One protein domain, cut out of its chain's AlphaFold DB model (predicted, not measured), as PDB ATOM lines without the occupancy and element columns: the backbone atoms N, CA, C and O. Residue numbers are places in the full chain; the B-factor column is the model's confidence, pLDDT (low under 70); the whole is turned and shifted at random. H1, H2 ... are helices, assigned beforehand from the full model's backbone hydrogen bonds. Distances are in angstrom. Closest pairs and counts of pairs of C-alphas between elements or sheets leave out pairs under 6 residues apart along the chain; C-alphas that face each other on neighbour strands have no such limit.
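Overview. This is residues 45 to 151 of the 154 residues of an uncharacterized protein of Prevotella copri (UniProt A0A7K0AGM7). What does one see first? One long helix, H3, makes the length of the domain; H1 lies side by side with an early part of it, short H2 sits near H3's beginning, and residues 138 to 151 stick out free. The long stretch 60 to 99, with no named element, folds back past H1. What is it made of? The 107 printed residues hold three named helices, H1, H2 and H3 in chain order, and no named strand; the class is all helix, with under half of the residues, 53, in named elements. The whole is loose, with a radius of gyration of the C-alphas of 16.2 A, and elongated, spanning 57 by 31 by 21 A.

Along the chain. Where is the longest helix? H3, residues 117 to 149, runs 48.5 A from C-alpha 117 at (139.601, 163.099, 258.860) to C-alpha 149 at (185.796, 173.216, 248.047). Where are the others? H1, residues 46 to 59, begins at C-alpha 46 at (145.410, 163.273, 248.163) and is 19.9 A long. H2, residues 100 to 105, is 8.8 A long.

Arrangement. How does H1 stand to H3? They touch, H3 with residues 122 to 129 alone, at a shallow tilt of 14 degrees, the same way; their closest C-alphas, Leu 46 and Leu 122, are 5.8 A apart. Where is H2? H1 and H2 form a helical hairpin, opposite ways at 16 degrees, but only just touch, with 3 pairs of C-alphas within 8 A; the closest are Leu 46 and Ile 100, 6.3 A. H2 and H3 are close but not clearly touching, the closest C-alphas being Trp 103 and Tyr 118, 6.4 A. What do the backbones show? In H1, H2 and H3 every O i to N i+4 pair is within hydrogen-bond range.

Size, cuts and confidence. How large is it? The two C-alphas farthest apart, Ser 113 and Asn 151, are 58.3 A apart. Are there cuts or long links? The printed part has no cut, and the links H1 to H2, 40 residues, and H2 to H3, 11 residues, are long. Is confidence low anywhere? No printed residue is under 70, and the mean pLDDT of the printed part is 94.5.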
ATOM      1  N   THR A  45     144.100 167.938 247.267       96.81
ATOM      2  CA  THR A  45     143.635 166.549 247.339       96.81
ATOM      3  C   THR A  45     144.787 165.573 247.551       96.81
ATOM      4  O   THR A  45     145.956 165.865 247.262       96.81
ATOM      5  N   LEU A  46     144.458 164.377 248.040       97.31
ATOM      6  CA  LEU A  46     145.410 163.273 248.163       97.31
ATOM      7  C   LEU A  46     145.912 162.818 246.792       97.31
ATOM      8  O   LEU A  46     147.098 162.526 246.636       97.31
ATOM      9  N   THR A  47     145.044 162.844 245.780       97.25
ATOM     10  CA  THR A  47     145.420 162.544 244.392       97.25
ATOM     11  C   THR A  47     146.441 163.545 243.841       97.25
ATOM     12  O   THR A  47     147.415 163.144 243.198       97.25
ATOM     13  N   GLU A  48     146.287 164.841 244.131       97.88
ATOM     14  CA  GLU A  48     147.287 165.858 243.776       97.88
ATOM     15  C   GLU A  48     148.615 165.636 244.510       97.88
ATOM     16  O   GLU A  48     149.678 165.700 243.887       97.88
ATOM     17  N   CYS A  49     148.576 165.303 245.806       97.69
ATOM     18  CA  CYS A  49     149.780 164.958 246.568       97.69
ATOM     19  C   CYS A  49     150.489 163.731 245.984       97.69
ATOM     20  O   CYS A  49     151.705 163.753 245.791       97.69
ATOM     21  N   MET A  50     149.737 162.689 245.623       98.12
ATOM     22  CA  MET A  50     150.263 161.497 244.960       98.12
ATOM     23  C   MET A  50     150.916 161.852 243.618       98.12
ATOM     24  O   MET A  50     152.013 161.378 243.317       98.12
ATOM     25  N   ALA A  51     150.281 162.701 242.807       98.25
ATOM     26  CA  ALA A  51     150.854 163.154 241.544       98.25
ATOM     27  C   ALA A  51     152.169 163.916 241.765       98.25
ATOM     28  O   ALA A  51     153.165 163.633 241.096       98.25
ATOM     29  N   LEU A  52     152.211 164.831 242.737       98.44
ATOM     30  CA  LEU A  52     153.429 165.557 243.097       98.44
ATOM     31  C   LEU A  52     154.524 164.623 243.613       98.44
ATOM     32  O   LEU A  52     155.669 164.784 243.200       98.44
ATOM     33  N   HIS A  53     154.184 163.611 244.414       98.12
ATOM     34  CA  HIS A  53     155.130 162.588 244.855       98.12
ATOM     35  C   HIS A  53     155.774 161.864 243.662       98.12
ATOM     36  O   HIS A  53     156.996 161.749 243.595       98.12
ATOM     37  N   LYS A  54     154.983 161.461 242.656       98.19
ATOM     38  CA  LYS A  54     155.518 160.883 241.408       98.19
ATOM     39  C   LYS A  54     156.487 161.830 240.712       98.19
ATOM     40  O   LYS A  54     157.539 161.404 240.238       98.19
ATOM     41  N   TYR A  55     156.136 163.112 240.615       97.56
ATOM     42  CA  TYR A  55     156.979 164.097 239.945       97.56
ATOM     43  C   TYR A  55     158.300 164.312 240.679       97.56
ATOM     44  O   TYR A  55     159.353 164.211 240.051       97.56
ATOM     45  N   THR A  56     158.272 164.558 241.987       97.62
ATOM     46  CA  THR A  56     159.488 164.797 242.774       97.62
ATOM     47  C   THR A  56     160.370 163.552 242.837       97.62
ATOM     48  O   THR A  56     161.591 163.665 242.717       97.62
ATOM     49  N   TRP A  57     159.773 162.355 242.875       97.75
ATOM     50  CA  TRP A  57     160.492 161.087 242.744       97.75
ATOM     51  C   TRP A  57     161.298 161.013 241.440       97.75
ATOM     52  O   TRP A  57     162.479 160.658 241.455       97.75
ATOM     53  N   ARG A  58     160.705 161.403 240.302       96.25
ATOM     54  CA  ARG A  58     161.401 161.453 238.997       96.25
ATOM     55  C   ARG A  58     162.530 162.474 238.969       96.25
ATOM     56  O   ARG A  58     163.535 162.221 238.316       96.25
ATOM     57  N   GLN A  59     162.372 163.589 239.679       96.06
ATOM     58  CA  GLN A  59     163.409 164.620 239.794       96.06
ATOM     59  C   GLN A  59     164.574 164.213 240.704       96.06
ATOM     60  O   GLN A  59     165.583 164.905 240.738       96.06
ATOM     61  N   GLY A  60     164.463 163.090 241.420       96.56
ATOM     62  CA  GLY A  60     165.543 162.572 242.252       96.56
ATOM     63  C   GLY A  60     165.364 162.791 243.752       96.56
ATOM     64  O   GLY A  60     166.243 162.385 244.505       96.56
ATOM     65  N   PHE A  61     164.220 163.320 244.207       97.56
ATOM     66  CA  PHE A  61     163.860 163.379 245.632       97.56
ATOM     67  C   PHE A  61     163.429 161.999 246.163       97.56
ATOM     68  O   PHE A  61     162.313 161.809 246.652       97.56
ATOM     69  N   LYS A  62     164.315 161.010 246.023       95.69
ATOM     70  CA  LYS A  62     164.069 159.602 246.332       95.69
ATOM     71  C   LYS A  62     164.597 159.245 247.717       95.69
ATOM     72  O   LYS A  62     165.801 159.279 247.953       95.69
ATOM     73  N   ASN A  63     163.696 158.823 248.593       92.75
ATOM     74  CA  ASN A  63     164.015 158.258 249.901       92.75
ATOM     75  C   ASN A  63     163.375 156.879 250.010       92.75
ATOM     76  O   ASN A  63     162.243 156.686 249.574       92.75
ATOM     77  N   THR A  64     164.096 155.924 250.587       90.12
ATOM     78  CA  THR A  64     163.630 154.544 250.751       90.12
ATOM     79  C   THR A  64     162.329 154.457 251.542       90.12
ATOM     80  O   THR A  64     161.486 153.635 251.210       90.12
ATOM     81  N   ASN A  65     162.121 155.345 252.517       88.50
ATOM     82  CA  ASN A  65     160.916 155.368 253.349       88.50
ATOM     83  C   ASN A  65     159.678 155.878 252.597       88.50
ATOM     84  O   ASN A  65     158.556 155.628 253.029       88.50
ATOM     85  N   LEU A  66     159.879 156.589 251.482       92.38
ATOM     86  CA  LEU A  66     158.813 156.985 250.559       92.38
ATOM     87  C   LEU A  66     158.858 156.199 249.242       92.38
ATOM     88  O   LEU A  66     158.174 156.541 248.283       92.38
ATOM     89  N   GLY A  67     159.685 155.156 249.186       93.94
ATOM     90  CA  GLY A  67     159.782 154.266 248.046       93.94
ATOM     91  C   GLY A  67     158.780 153.112 248.110       93.94
ATOM     92  O   GLY A  67     157.984 153.020 249.043       93.94
ATOM     93  N   PRO A  68     158.835 152.214 247.112       96.06
ATOM     94  CA  PRO A  68     158.078 150.967 247.091       96.06
ATOM     95  C   PRO A  68     158.327 150.117 248.341       96.06
ATOM     96  O   PRO A  68     159.463 149.711 248.595       96.06
ATOM     97  N   ASP A  69     157.270 149.791 249.078       94.75
ATOM     98  CA  ASP A  69     157.325 148.866 250.210       94.75
ATOM     99  C   ASP A  69     156.029 148.052 250.292       94.75
ATOM    100  O   ASP A  69     154.936 148.599 250.402       94.75
ATOM    101  N   LYS A  70     156.155 146.720 250.288       91.19
ATOM    102  CA  LYS A  70     155.032 145.775 250.381       91.19
ATOM    103  C   LYS A  70     154.187 145.974 251.645       91.19
ATOM    104  O   LYS A  70     152.996 145.665 251.623       91.19
ATOM    105  N   TYR A  71     154.794 146.442 252.732       89.81
ATOM    106  CA  TYR A  71     154.129 146.624 254.025       89.81
ATOM    107  C   TYR A  71     154.032 148.091 254.450       89.81
ATOM    108  O   TYR A  71     153.304 148.400 255.393       89.81
ATOM    109  N   GLY A  72     154.714 148.983 253.735       91.62
ATOM    110  CA  GLY A  72     154.728 150.412 254.006       91.62
ATOM    111  C   GLY A  72     153.512 151.157 253.453       91.62
ATOM    112  O   GLY A  72     152.479 150.569 253.113       91.62
ATOM    113  N   MET A  73     153.669 152.479 253.376       93.69
ATOM    114  CA  MET A  73     152.658 153.418 252.878       93.69
ATOM    115  C   MET A  73     152.473 153.322 251.359       93.69
ATOM    116  O   MET A  73     151.348 153.374 250.877       93.69
ATOM    117  N   PHE A  74     153.547 153.136 250.589       96.25
ATOM    118  CA  PHE A  74     153.479 153.050 249.126       96.25
ATOM    119  C   PHE A  74     153.686 151.608 248.664       96.25
ATOM    120  O   PHE A  74     154.803 151.180 248.377       96.25
ATOM    121  N   ARG A  75     152.590 150.857 248.553       95.88
ATOM    122  CA  ARG A  75     152.573 149.427 248.198       95.88
ATOM    123  C   ARG A  75     152.556 149.174 246.692       95.88
ATOM    124  O   ARG A  75     152.049 148.155 246.231       95.88
ATOM    125  N   ALA A  76     153.125 150.098 245.929       94.38
ATOM    126  CA  ALA A  76     153.295 149.971 244.490       94.38
ATOM    127  C   ALA A  76     154.638 149.312 244.166       94.38
ATOM    128  O   ALA A  76     155.592 149.424 244.928       94.38
ATOM    129  N   LYS A  77     154.754 148.678 242.994       93.50
ATOM    130  CA  LYS A  77     156.055 148.182 242.492       93.50
ATOM    131  C   LYS A  77     157.011 149.314 242.111       93.50
ATOM    132  O   LYS A  77     158.225 149.151 242.195       93.50
ATOM    133  N   ASP A  78     156.460 150.438 241.667       94.38
ATOM    134  CA  ASP A  78     157.194 151.639 241.280       94.38
ATOM    135  C   ASP A  78     156.340 152.869 241.604       94.38
ATOM    136  O   ASP A  78     155.193 152.973 241.163       94.38
ATOM    137  N   ILE A  79     156.924 153.822 242.335       96.62
ATOM    138  CA  ILE A  79     156.297 155.105 242.668       96.62
ATOM    139  C   ILE A  79     155.796 155.808 241.411       96.62
ATOM    140  O   ILE A  79     154.701 156.357 241.419       96.62
ATOM    141  N   ASN A  80     156.519 155.737 240.289       95.31
ATOM    142  CA  ASN A  80     156.128 156.411 239.048       95.31
ATOM    143  C   ASN A  80     154.753 156.001 238.516       95.31
ATOM    144  O   ASN A  80     154.128 156.796 237.805       95.31
ATOM    145  N   PHE A  81     154.317 154.785 238.845       94.56
ATOM    146  CA  PHE A  81     153.105 154.154 238.335       94.56
ATOM    147  C   PHE A  81     152.113 153.789 239.446       94.56
ATOM    148  O   PHE A  81     151.111 153.151 239.148       94.56
ATOM    149  N   MET A  82     152.352 154.226 240.690       96.25
ATOM    150  CA  MET A  82     151.457 153.932 241.815       96.25
ATOM    151  C   MET A  82     150.034 154.443 241.567       96.25
ATOM    152  O   MET A  82     149.839 155.526 241.011       96.25
ATOM    153  N   THR A  83     149.037 153.681 241.981       97.38
ATOM    154  CA  THR A  83     147.614 154.031 241.896       97.38
ATOM    155  C   THR A  83     147.067 154.444 243.264       97.38
ATOM    156  O   THR A  83     147.720 154.233 244.283       97.38
ATOM    157  N   THR A  84     145.870 155.031 243.307       97.56
ATOM    158  CA  THR A  84     145.211 155.446 244.561       97.56
ATOM    159  C   THR A  84     145.014 154.273 245.532       97.56
ATOM    160  O   THR A  84     145.211 154.436 246.734       97.56
ATOM    161  N   ASN A  85     144.764 153.069 245.009       97.81
ATOM    162  CA  ASN A  85     144.620 151.818 245.771       97.81
ATOM    163  C   ASN A  85     145.940 151.232 246.313       97.81
ATOM    164  O   ASN A  85     145.941 150.249 247.056       97.81
ATOM    165  N   GLU A  86     147.084 151.799 245.930       97.00
ATOM    166  CA  GLU A  86     148.413 151.345 246.356       97.00
ATOM    167  C   GLU A  86     149.064 152.299 247.365       97.00
ATOM    168  O   GLU A  86     150.186 152.050 247.810       97.00
ATOM    169  N   VAL A  87     148.383 153.384 247.743       97.06
ATOM    170  CA  VAL A  87     148.897 154.387 248.679       97.06
ATOM    171  C   VAL A  87     148.057 154.381 249.948       97.06
ATOM    172  O   VAL A  87     146.939 154.878 249.944       97.06
ATOM    173  N   TYR A  88     148.612 153.828 251.022       96.19
ATOM    174  CA  TYR A  88     147.974 153.610 252.318       96.19
ATOM    175  C   TYR A  88     148.441 154.658 253.323       96.19
ATOM    176  O   TYR A  88     149.602 154.646 253.732       96.19
ATOM    177  N   ILE A  89     147.547 155.544 253.751       93.56
ATOM    178  CA  ILE A  89     147.863 156.660 254.644       93.56
ATOM    179  C   ILE A  89     146.968 156.572 255.880       93.56
ATOM    180  O   ILE A  89     145.780 156.274 255.781       93.56
ATOM    181  N   GLY A  90     147.545 156.815 257.053       90.25
ATOM    182  CA  GLY A  90     146.845 156.784 258.334       90.25
ATOM    183  C   GLY A  90     147.716 156.180 259.426       90.25
ATOM    184  O   GLY A  90     148.944 156.167 259.312       90.25
ATOM    185  N   GLY A  91     147.093 155.673 260.490       85.19
ATOM    186  CA  GLY A  91     147.813 155.111 261.638       85.19
ATOM    187  C   GLY A  91     148.434 156.172 262.553       85.19
ATOM    188  O   GLY A  91     149.219 155.847 263.441       85.19
ATOM    189  N   PHE A  92     148.071 157.437 262.352       79.75
ATOM    190  CA  PHE A  92     148.400 158.566 263.215       79.75
ATOM    191  C   PHE A  92     147.107 159.202 263.726       79.75
ATOM    192  O   PHE A  92     146.064 159.103 263.084       79.75
ATOM    193  N   ASN A  93     147.164 159.824 264.905       77.19
ATOM    194  CA  ASN A  93     146.007 160.453 265.562       77.19
ATOM    195  C   ASN A  93     144.787 159.518 265.720       77.19
ATOM    196  O   ASN A  93     143.649 159.967 265.704       77.19
ATOM    197  N   GLY A  94     145.018 158.205 265.844       82.62
ATOM    198  CA  GLY A  94     143.950 157.206 265.959       82.62
ATOM    199  C   GLY A  94     143.169 156.936 264.665       82.62
ATOM    200  O   GLY A  94     142.213 156.169 264.702       82.62
ATOM    201  N   LEU A  95     143.569 157.527 263.533       88.62
ATOM    202  CA  LEU A  95     142.925 157.309 262.241       88.62
ATOM    203  C   LEU A  95     143.290 155.945 261.650       88.62
ATOM    204  O   LEU A  95     144.443 155.502 261.721       88.62
ATOM    205  N   ASN A  96     142.307 155.313 261.010       91.00
ATOM    206  CA  ASN A  96     142.500 154.075 260.262       91.00
ATOM    207  C   ASN A  96     143.537 154.259 259.149       91.00
ATOM    208  O   ASN A  96     143.721 155.352 258.621       91.00
ATOM    209  N   ILE A  97     144.215 153.174 258.785       94.62
ATOM    210  CA  ILE A  97     145.063 153.148 257.595       94.62
ATOM    211  C   ILE A  97     144.167 152.769 256.422       94.62
ATOM    212  O   ILE A  97     143.753 151.615 256.329       94.62
ATOM    213  N   LEU A  98     143.896 153.732 255.547       96.19
ATOM    214  CA  LEU A  98     143.094 153.546 254.338       96.19
ATOM    215  C   LEU A  98     143.907 153.932 253.103       96.19
ATOM    216  O   LEU A  98     144.890 154.678 253.182       96.19
ATOM    217  N   THR A  99     143.507 153.406 251.955       97.44
ATOM    218  CA  THR A  99     144.018 153.830 250.653       97.44
ATOM    219  C   THR A  99     143.578 155.255 250.322       97.44
ATOM    220  O   THR A  99     142.636 155.780 250.916       97.44
ATOM    221  N   ILE A 100     144.234 155.902 249.353       97.50
ATOM    222  CA  ILE A 100     143.753 157.196 248.846       97.50
ATOM    223  C   ILE A 100     142.323 157.059 248.318       97.50
ATOM    224  O   ILE A 100     141.518 157.936 248.590       97.50
ATOM    225  N   GLU A 101     142.003 155.973 247.609       97.44
ATOM    226  CA  GLU A 101     140.655 155.743 247.071       97.44
ATOM    227  C   GLU A 101     139.600 155.741 248.188       97.44
ATOM    228  O   GLU A 101     138.647 156.511 248.142       97.44
ATOM    229  N   GLU A 102     139.829 154.957 249.243       97.06
ATOM    230  CA  GLU A 102     138.937 154.874 250.405       97.06
ATOM    231  C   GLU A 102     138.822 156.218 251.148       97.06
ATOM    232  O   GLU A 102     137.735 156.597 251.580       97.06
ATOM    233  N   TRP A 103     139.914 156.984 251.264       96.31
ATOM    234  CA  TRP A 103     139.861 158.329 251.851       96.31
ATOM    235  C   TRP A 103     139.037 159.315 251.019       96.31
ATOM    236  O   TRP A 103     138.367 160.178 251.586       96.31
ATOM    237  N   GLU A 104     139.080 159.218 249.688       93.19
ATOM    238  CA  GLU A 104     138.250 160.053 248.812       93.19
ATOM    239  C   GLU A 104     136.752 159.725 248.975       93.19
ATOM    240  O   GLU A 104     135.921 160.636 248.906       93.19
ATOM    241  N   GLU A 105     136.400 158.464 249.258       93.56
ATOM    242  CA  GLU A 105     135.021 158.040 249.545       93.56
ATOM    243  C   GLU A 105     134.492 158.604 250.873       93.56
ATOM    244  O   GLU A 105     133.323 158.987 250.956       93.56
ATOM    245  N   CYS A 106     135.343 158.719 251.898       90.75
ATOM    246  CA  CYS A 106     134.956 159.187 253.234       90.75
ATOM    247  C   CYS A 106     135.390 160.629 253.555       90.75
ATOM    248  O   CYS A 106     135.465 161.032 254.716       90.75
ATOM    249  N   LYS A 107     135.648 161.457 252.534       91.56
ATOM    250  CA  LYS A 107     136.237 162.802 252.695       91.56
ATOM    251  C   LYS A 107     135.462 163.777 253.599       91.56
ATOM    252  O   LYS A 107     136.038 164.747 254.096       91.56
ATOM    253  N   GLU A 108     134.163 163.539 253.770       91.44
ATOM    254  CA  GLU A 108     133.245 164.356 254.574       91.44
ATOM    255  C   GLU A 108     133.167 163.897 256.038       91.44
ATOM    256  O   GLU A 108     132.554 164.578 256.858       91.44
ATOM    257  N   GLU A 109     133.800 162.770 256.393       90.75
ATOM    258  CA  GLU A 109     133.825 162.283 257.769       90.75
ATOM    259  C   GLU A 109     134.549 163.270 258.685       90.75
ATOM    260  O   GLU A 109     135.718 163.621 258.487       90.75
ATOM    261  N   LEU A 110     133.827 163.716 259.709       90.38
ATOM    262  CA  LEU A 110     134.332 164.642 260.707       90.38
ATOM    263  C   LEU A 110     135.292 163.927 261.655       90.38
ATOM    264  O   LEU A 110     134.973 162.870 262.198       90.38
ATOM    265  N   TYR A 111     136.443 164.549 261.887       85.81
ATOM    266  CA  TYR A 111     137.319 164.175 262.992       85.81
ATOM    267  C   TYR A 111     136.855 164.856 264.285       85.81
ATOM    268  O   TYR A 111     136.777 164.229 265.340       85.81
ATOM    269  N   ASP A 112     136.498 166.137 264.181       85.69
ATOM    270  CA  ASP A 112     135.870 166.939 265.229       85.69
ATOM    271  C   ASP A 112     134.904 167.972 264.608       85.69
ATOM    272  O   ASP A 112     134.526 167.865 263.441       85.69
ATOM    273  N   SER A 113     134.458 168.961 265.386       84.56
ATOM    274  CA  SER A 113     133.520 169.991 264.922       84.56
ATOM    275  C   SER A 113     134.088 170.968 263.885       84.56
ATOM    276  O   SER A 113     133.314 171.722 263.298       84.56
ATOM    277  N   GLU A 114     135.405 171.006 263.688       85.44
ATOM    278  CA  GLU A 114     136.100 172.007 262.873       85.44
ATOM    279  C   GLU A 114     136.761 171.408 261.625       85.44
ATOM    280  O   GLU A 114     136.954 172.123 260.640       85.44
ATOM    281  N   GLN A 115     137.098 170.113 261.633       88.81
ATOM    282  CA  GLN A 115     137.879 169.499 260.556       88.81
ATOM    283  C   GLN A 115     137.493 168.047 260.241       88.81
ATOM    284  O   GLN A 115     137.023 167.286 261.089       88.81
ATOM    285  N   THR A 116     137.728 167.644 258.990       93.19
ATOM    286  CA  THR A 116     137.493 166.273 258.516       93.19
ATOM    287  C   THR A 116     138.723 165.397 258.727       93.19
ATOM    288  O   THR A 116     139.858 165.884 258.672       93.19
ATOM    289  N   CYS A 117     138.520 164.087 258.879       92.81
ATOM    290  CA  CYS A 117     139.601 163.099 258.860       92.81
ATOM    291  C   CYS A 117     140.483 163.277 257.613       92.81
ATOM    292  O   CYS A 117     141.709 163.293 257.706       92.81
ATOM    293  N   TYR A 118     139.864 163.526 256.456       94.81
ATOM    294  CA  TYR A 118     140.566 163.773 255.197       94.81
ATOM    295  C   TYR A 118     141.528 164.960 255.260       94.81
ATOM    296  O   TYR A 118     142.657 164.863 254.781       94.81
ATOM    297  N   SER A 119     141.121 166.077 255.872       93.19
ATOM    298  CA  SER A 119     141.982 167.259 255.999       93.19
ATOM    299  C   SER A 119     143.251 166.973 256.813       93.19
ATOM    300  O   SER A 119     144.342 167.404 256.422       93.19
ATOM    301  N   PHE A 120     143.144 166.159 257.869       92.06
ATOM    302  CA  PHE A 120     144.296 165.665 258.622       92.06
ATOM    303  C   PHE A 120     145.208 164.792 257.770       92.06
ATOM    304  O   PHE A 120     146.410 165.045 257.711       92.06
ATOM    305  N   ILE A 121     144.645 163.792 257.090       94.88
ATOM    306  CA  ILE A 121     145.405 162.868 256.241       94.88
ATOM    307  C   ILE A 121     146.140 163.629 255.133       94.88
ATOM    308  O   ILE A 121     147.328 163.395 254.900       94.88
ATOM    309  N   LEU A 122     145.465 164.589 254.496       95.75
ATOM    310  CA  LEU A 122     146.043 165.455 253.474       95.75
ATOM    311  C   LEU A 122     147.205 166.281 254.028       95.75
ATOM    312  O   LEU A 122     148.276 166.319 253.420       95.75
ATOM    313  N   SER A 123     147.011 166.926 255.179       94.62
ATOM    314  CA  SER A 123     148.054 167.710 255.840       94.62
ATOM    315  C   SER A 123     149.274 166.846 256.165       94.62
ATOM    316  O   SER A 123     150.396 167.172 255.779       94.62
ATOM    317  N   SER A 124     149.057 165.678 256.770       93.50
ATOM    318  CA  SER A 124     150.129 164.743 257.102       93.50
ATOM    319  C   SER A 124     150.875 164.246 255.867       93.50
ATOM    320  O   SER A 124     152.106 164.202 255.884       93.50
ATOM    321  N   TYR A 125     150.178 163.932 254.770       96.25
ATOM    322  CA  TYR A 125     150.851 163.504 253.547       96.25
ATOM    323  C   TYR A 125     151.731 164.626 252.968       96.25
ATOM    324  O   TYR A 125     152.890 164.387 252.614       96.25
ATOM    325  N   LYS A 126     151.241 165.873 252.948       97.88
ATOM    326  CA  LYS A 126     152.051 167.032 252.537       97.88
ATOM    327  C   LYS A 126     153.307 167.180 253.385       97.88
ATOM    328  O   LYS A 126     154.387 167.368 252.828       97.88
ATOM    329  N   GLU A 127     153.178 167.099 254.705       96.38
ATOM    330  CA  GLU A 127     154.312 167.268 255.615       96.38
ATOM    331  C   GLU A 127     155.356 166.164 255.440       96.38
ATOM    332  O   GLU A 127     156.548 166.460 255.387       96.38
ATOM    333  N   ILE A 128     154.934 164.917 255.216       95.69
ATOM    334  CA  ILE A 128     155.851 163.814 254.895       95.69
ATOM    335  C   ILE A 128     156.633 164.102 253.602       95.69
ATOM    336  O   ILE A 128     157.855 163.935 253.560       95.69
ATOM    337  N   LEU A 129     155.956 164.564 252.545       97.56
ATOM    338  CA  LEU A 129     156.614 164.890 251.275       97.56
ATOM    339  C   LEU A 129     157.580 166.075 251.413       97.56
ATOM    340  O   LEU A 129     158.689 166.025 250.876       97.56
ATOM    341  N   LYS A 130     157.187 167.127 252.139       98.38
ATOM    342  CA  LYS A 130     158.045 168.292 252.401       98.38
ATOM    343  C   LYS A 130     159.269 167.913 253.229       98.38
ATOM    344  O   LYS A 130     160.376 168.292 252.858       98.38
ATOM    345  N   ALA A 131     159.084 167.142 254.300       97.56
ATOM    346  CA  ALA A 131     160.172 166.673 255.152       97.56
ATOM    347  C   ALA A 131     161.195 165.861 254.349       97.56
ATOM    348  O   ALA A 131     162.398 166.070 254.488       97.56
ATOM    349  N   ASN A 132     160.725 164.999 253.445       97.50
ATOM    350  CA  ASN A 132     161.598 164.260 252.539       97.50
ATOM    351  C   ASN A 132     162.403 165.168 251.600       97.50
ATOM    352  O   ASN A 132     163.607 164.978 251.441       97.50
ATOM    353  N   ILE A 133     161.747 166.147 250.973       98.38
ATOM    354  CA  ILE A 133     162.426 167.101 250.089       98.38
ATOM    355  C   ILE A 133     163.502 167.860 250.861       98.38
ATOM    356  O   ILE A 133     164.629 167.944 250.385       98.38
ATOM    357  N   MET A 134     163.178 168.351 252.057       98.25
ATOM    358  CA  MET A 134     164.124 169.064 252.913       98.25
ATOM    359  C   MET A 134     165.331 168.199 253.289       98.25
ATOM    360  O   MET A 134     166.458 168.620 253.054       98.25
ATOM    361  N   ASP A 135     165.115 166.972 253.776       97.75
ATOM    362  CA  ASP A 135     166.202 166.051 254.153       97.75
ATOM    363  C   ASP A 135     167.152 165.754 252.977       97.75
ATOM    364  O   ASP A 135     168.377 165.787 253.120       97.75
ATOM    365  N   ILE A 136     166.600 165.504 251.787       98.06
ATOM    366  CA  ILE A 136     167.401 165.267 250.579       98.06
ATOM    367  C   ILE A 136     168.151 166.534 250.162       98.06
ATOM    368  O   ILE A 136     169.331 166.464 249.818       98.06
ATOM    369  N   THR A 137     167.496 167.694 250.204       98.38
ATOM    370  CA  THR A 137     168.117 168.973 249.856       98.38
ATOM    371  C   THR A 137     169.243 169.341 250.813       98.38
ATOM    372  O   THR A 137     170.279 169.815 250.354       98.38
ATOM    373  N   ASP A 138     169.091 169.112 252.114       98.25
ATOM    374  CA  ASP A 138     170.135 169.419 253.094       98.25
ATOM    375  C   ASP A 138     171.382 168.558 252.855       98.25
ATOM    376  O   ASP A 138     172.505 169.067 252.848       98.25
ATOM    377  N   LYS A 139     171.196 167.275 252.517       97.94
ATOM    378  CA  LYS A 139     172.290 166.398 252.064       97.94
ATOM    379  C   LYS A 139     172.922 166.896 250.760       97.94
ATOM    380  O   LYS A 139     174.147 166.912 250.642       97.94
ATOM    381  N   ALA A 140     172.108 167.334 249.799       98.31
ATOM    382  CA  ALA A 140     172.586 167.864 248.523       98.31
ATOM    383  C   ALA A 140     173.404 169.156 248.701       98.31
ATOM    384  O   ALA A 140     174.451 169.297 248.074       98.31
ATOM    385  N   LYS A 141     172.985 170.068 249.591       98.50
ATOM    386  CA  LYS A 141     173.723 171.301 249.929       98.50
ATOM    387  C   LYS A 141     175.123 170.985 250.455       98.50
ATOM    388  O   LYS A 141     176.095 171.535 249.945       98.50
ATOM    389  N   ILE A 142     175.238 170.034 251.387       98.25
ATOM    390  CA  ILE A 142     176.534 169.588 251.925       98.25
ATOM    391  C   ILE A 142     177.440 169.058 250.802       98.25
ATOM    392  O   ILE A 142     178.624 169.390 250.744       98.25
ATOM    393  N   LEU A 143     176.901 168.249 249.887       97.75
ATOM    394  CA  LEU A 143     177.672 167.719 248.757       97.75
ATOM    395  C   LEU A 143     178.102 168.823 247.782       97.75
ATOM    396  O   LEU A 143     179.254 168.841 247.354       97.75
ATOM    397  N   VAL A 144     177.213 169.767 247.459       98.00
ATOM    398  CA  VAL A 144     177.520 170.939 246.622       98.00
ATOM    399  C   VAL A 144     178.682 171.743 247.210       98.00
ATOM    400  O   VAL A 144     179.632 172.054 246.492       98.00
ATOM    401  N   GLU A 145     178.660 172.018 248.514       97.06
ATOM    402  CA  GLU A 145     179.755 172.710 249.201       97.06
ATOM    403  C   GLU A 145     181.072 171.926 249.101       97.06
ATOM    404  O   GLU A 145     182.125 172.500 248.805       97.06
ATOM    405  N   GLN A 146     181.031 170.599 249.271       97.00
ATOM    406  CA  GLN A 146     182.212 169.744 249.111       97.00
ATOM    407  C   GLN A 146     182.770 169.780 247.682       97.00
ATOM    408  O   GLN A 146     183.991 169.838 247.507       97.00
ATOM    409  N   TYR A 147     181.914 169.773 246.657       97.56
ATOM    410  CA  TYR A 147     182.334 169.912 245.259       97.56
ATOM    411  C   TYR A 147     183.035 171.253 245.015       97.56
ATOM    412  O   TYR A 147     184.128 171.288 244.437       97.56
ATOM    413  N   GLN A 148     182.455 172.344 245.520       95.62
ATOM    414  CA  GLN A 148     183.014 173.692 245.405       95.62
ATOM    415  C   GLN A 148     184.376 173.811 246.102       95.62
ATOM    416  O   GLN A 148     185.333 174.304 245.502       95.62
ATOM    417  N   GLN A 149     184.515 173.279 247.323       96.00
ATOM    418  CA  GLN A 149     185.796 173.216 248.047       96.00
ATOM    419  C   GLN A 149     186.860 172.404 247.292       96.00
ATOM    420  O   GLN A 149     188.056 172.687 247.375       96.00
ATOM    421  N   ASN A 150     186.429 171.409 246.514       95.00
ATOM    422  CA  ASN A 150     187.293 170.602 245.661       95.00
ATOM    423  C   ASN A 150     187.516 171.202 244.262       95.00
ATOM    424  O   ASN A 150     188.065 170.513 243.402       95.00
ATOM    425  N   ASN A 151     187.178 172.478 244.039       93.75
ATOM    426  CA  ASN A 151     187.340 173.216 242.780       93.75
ATOM    427  C   ASN A 151     186.525 172.685 241.587       93.75
ATOM    428  O   ASN A 151     186.840 173.036 240.444       93.75
TER     429      ASN A 151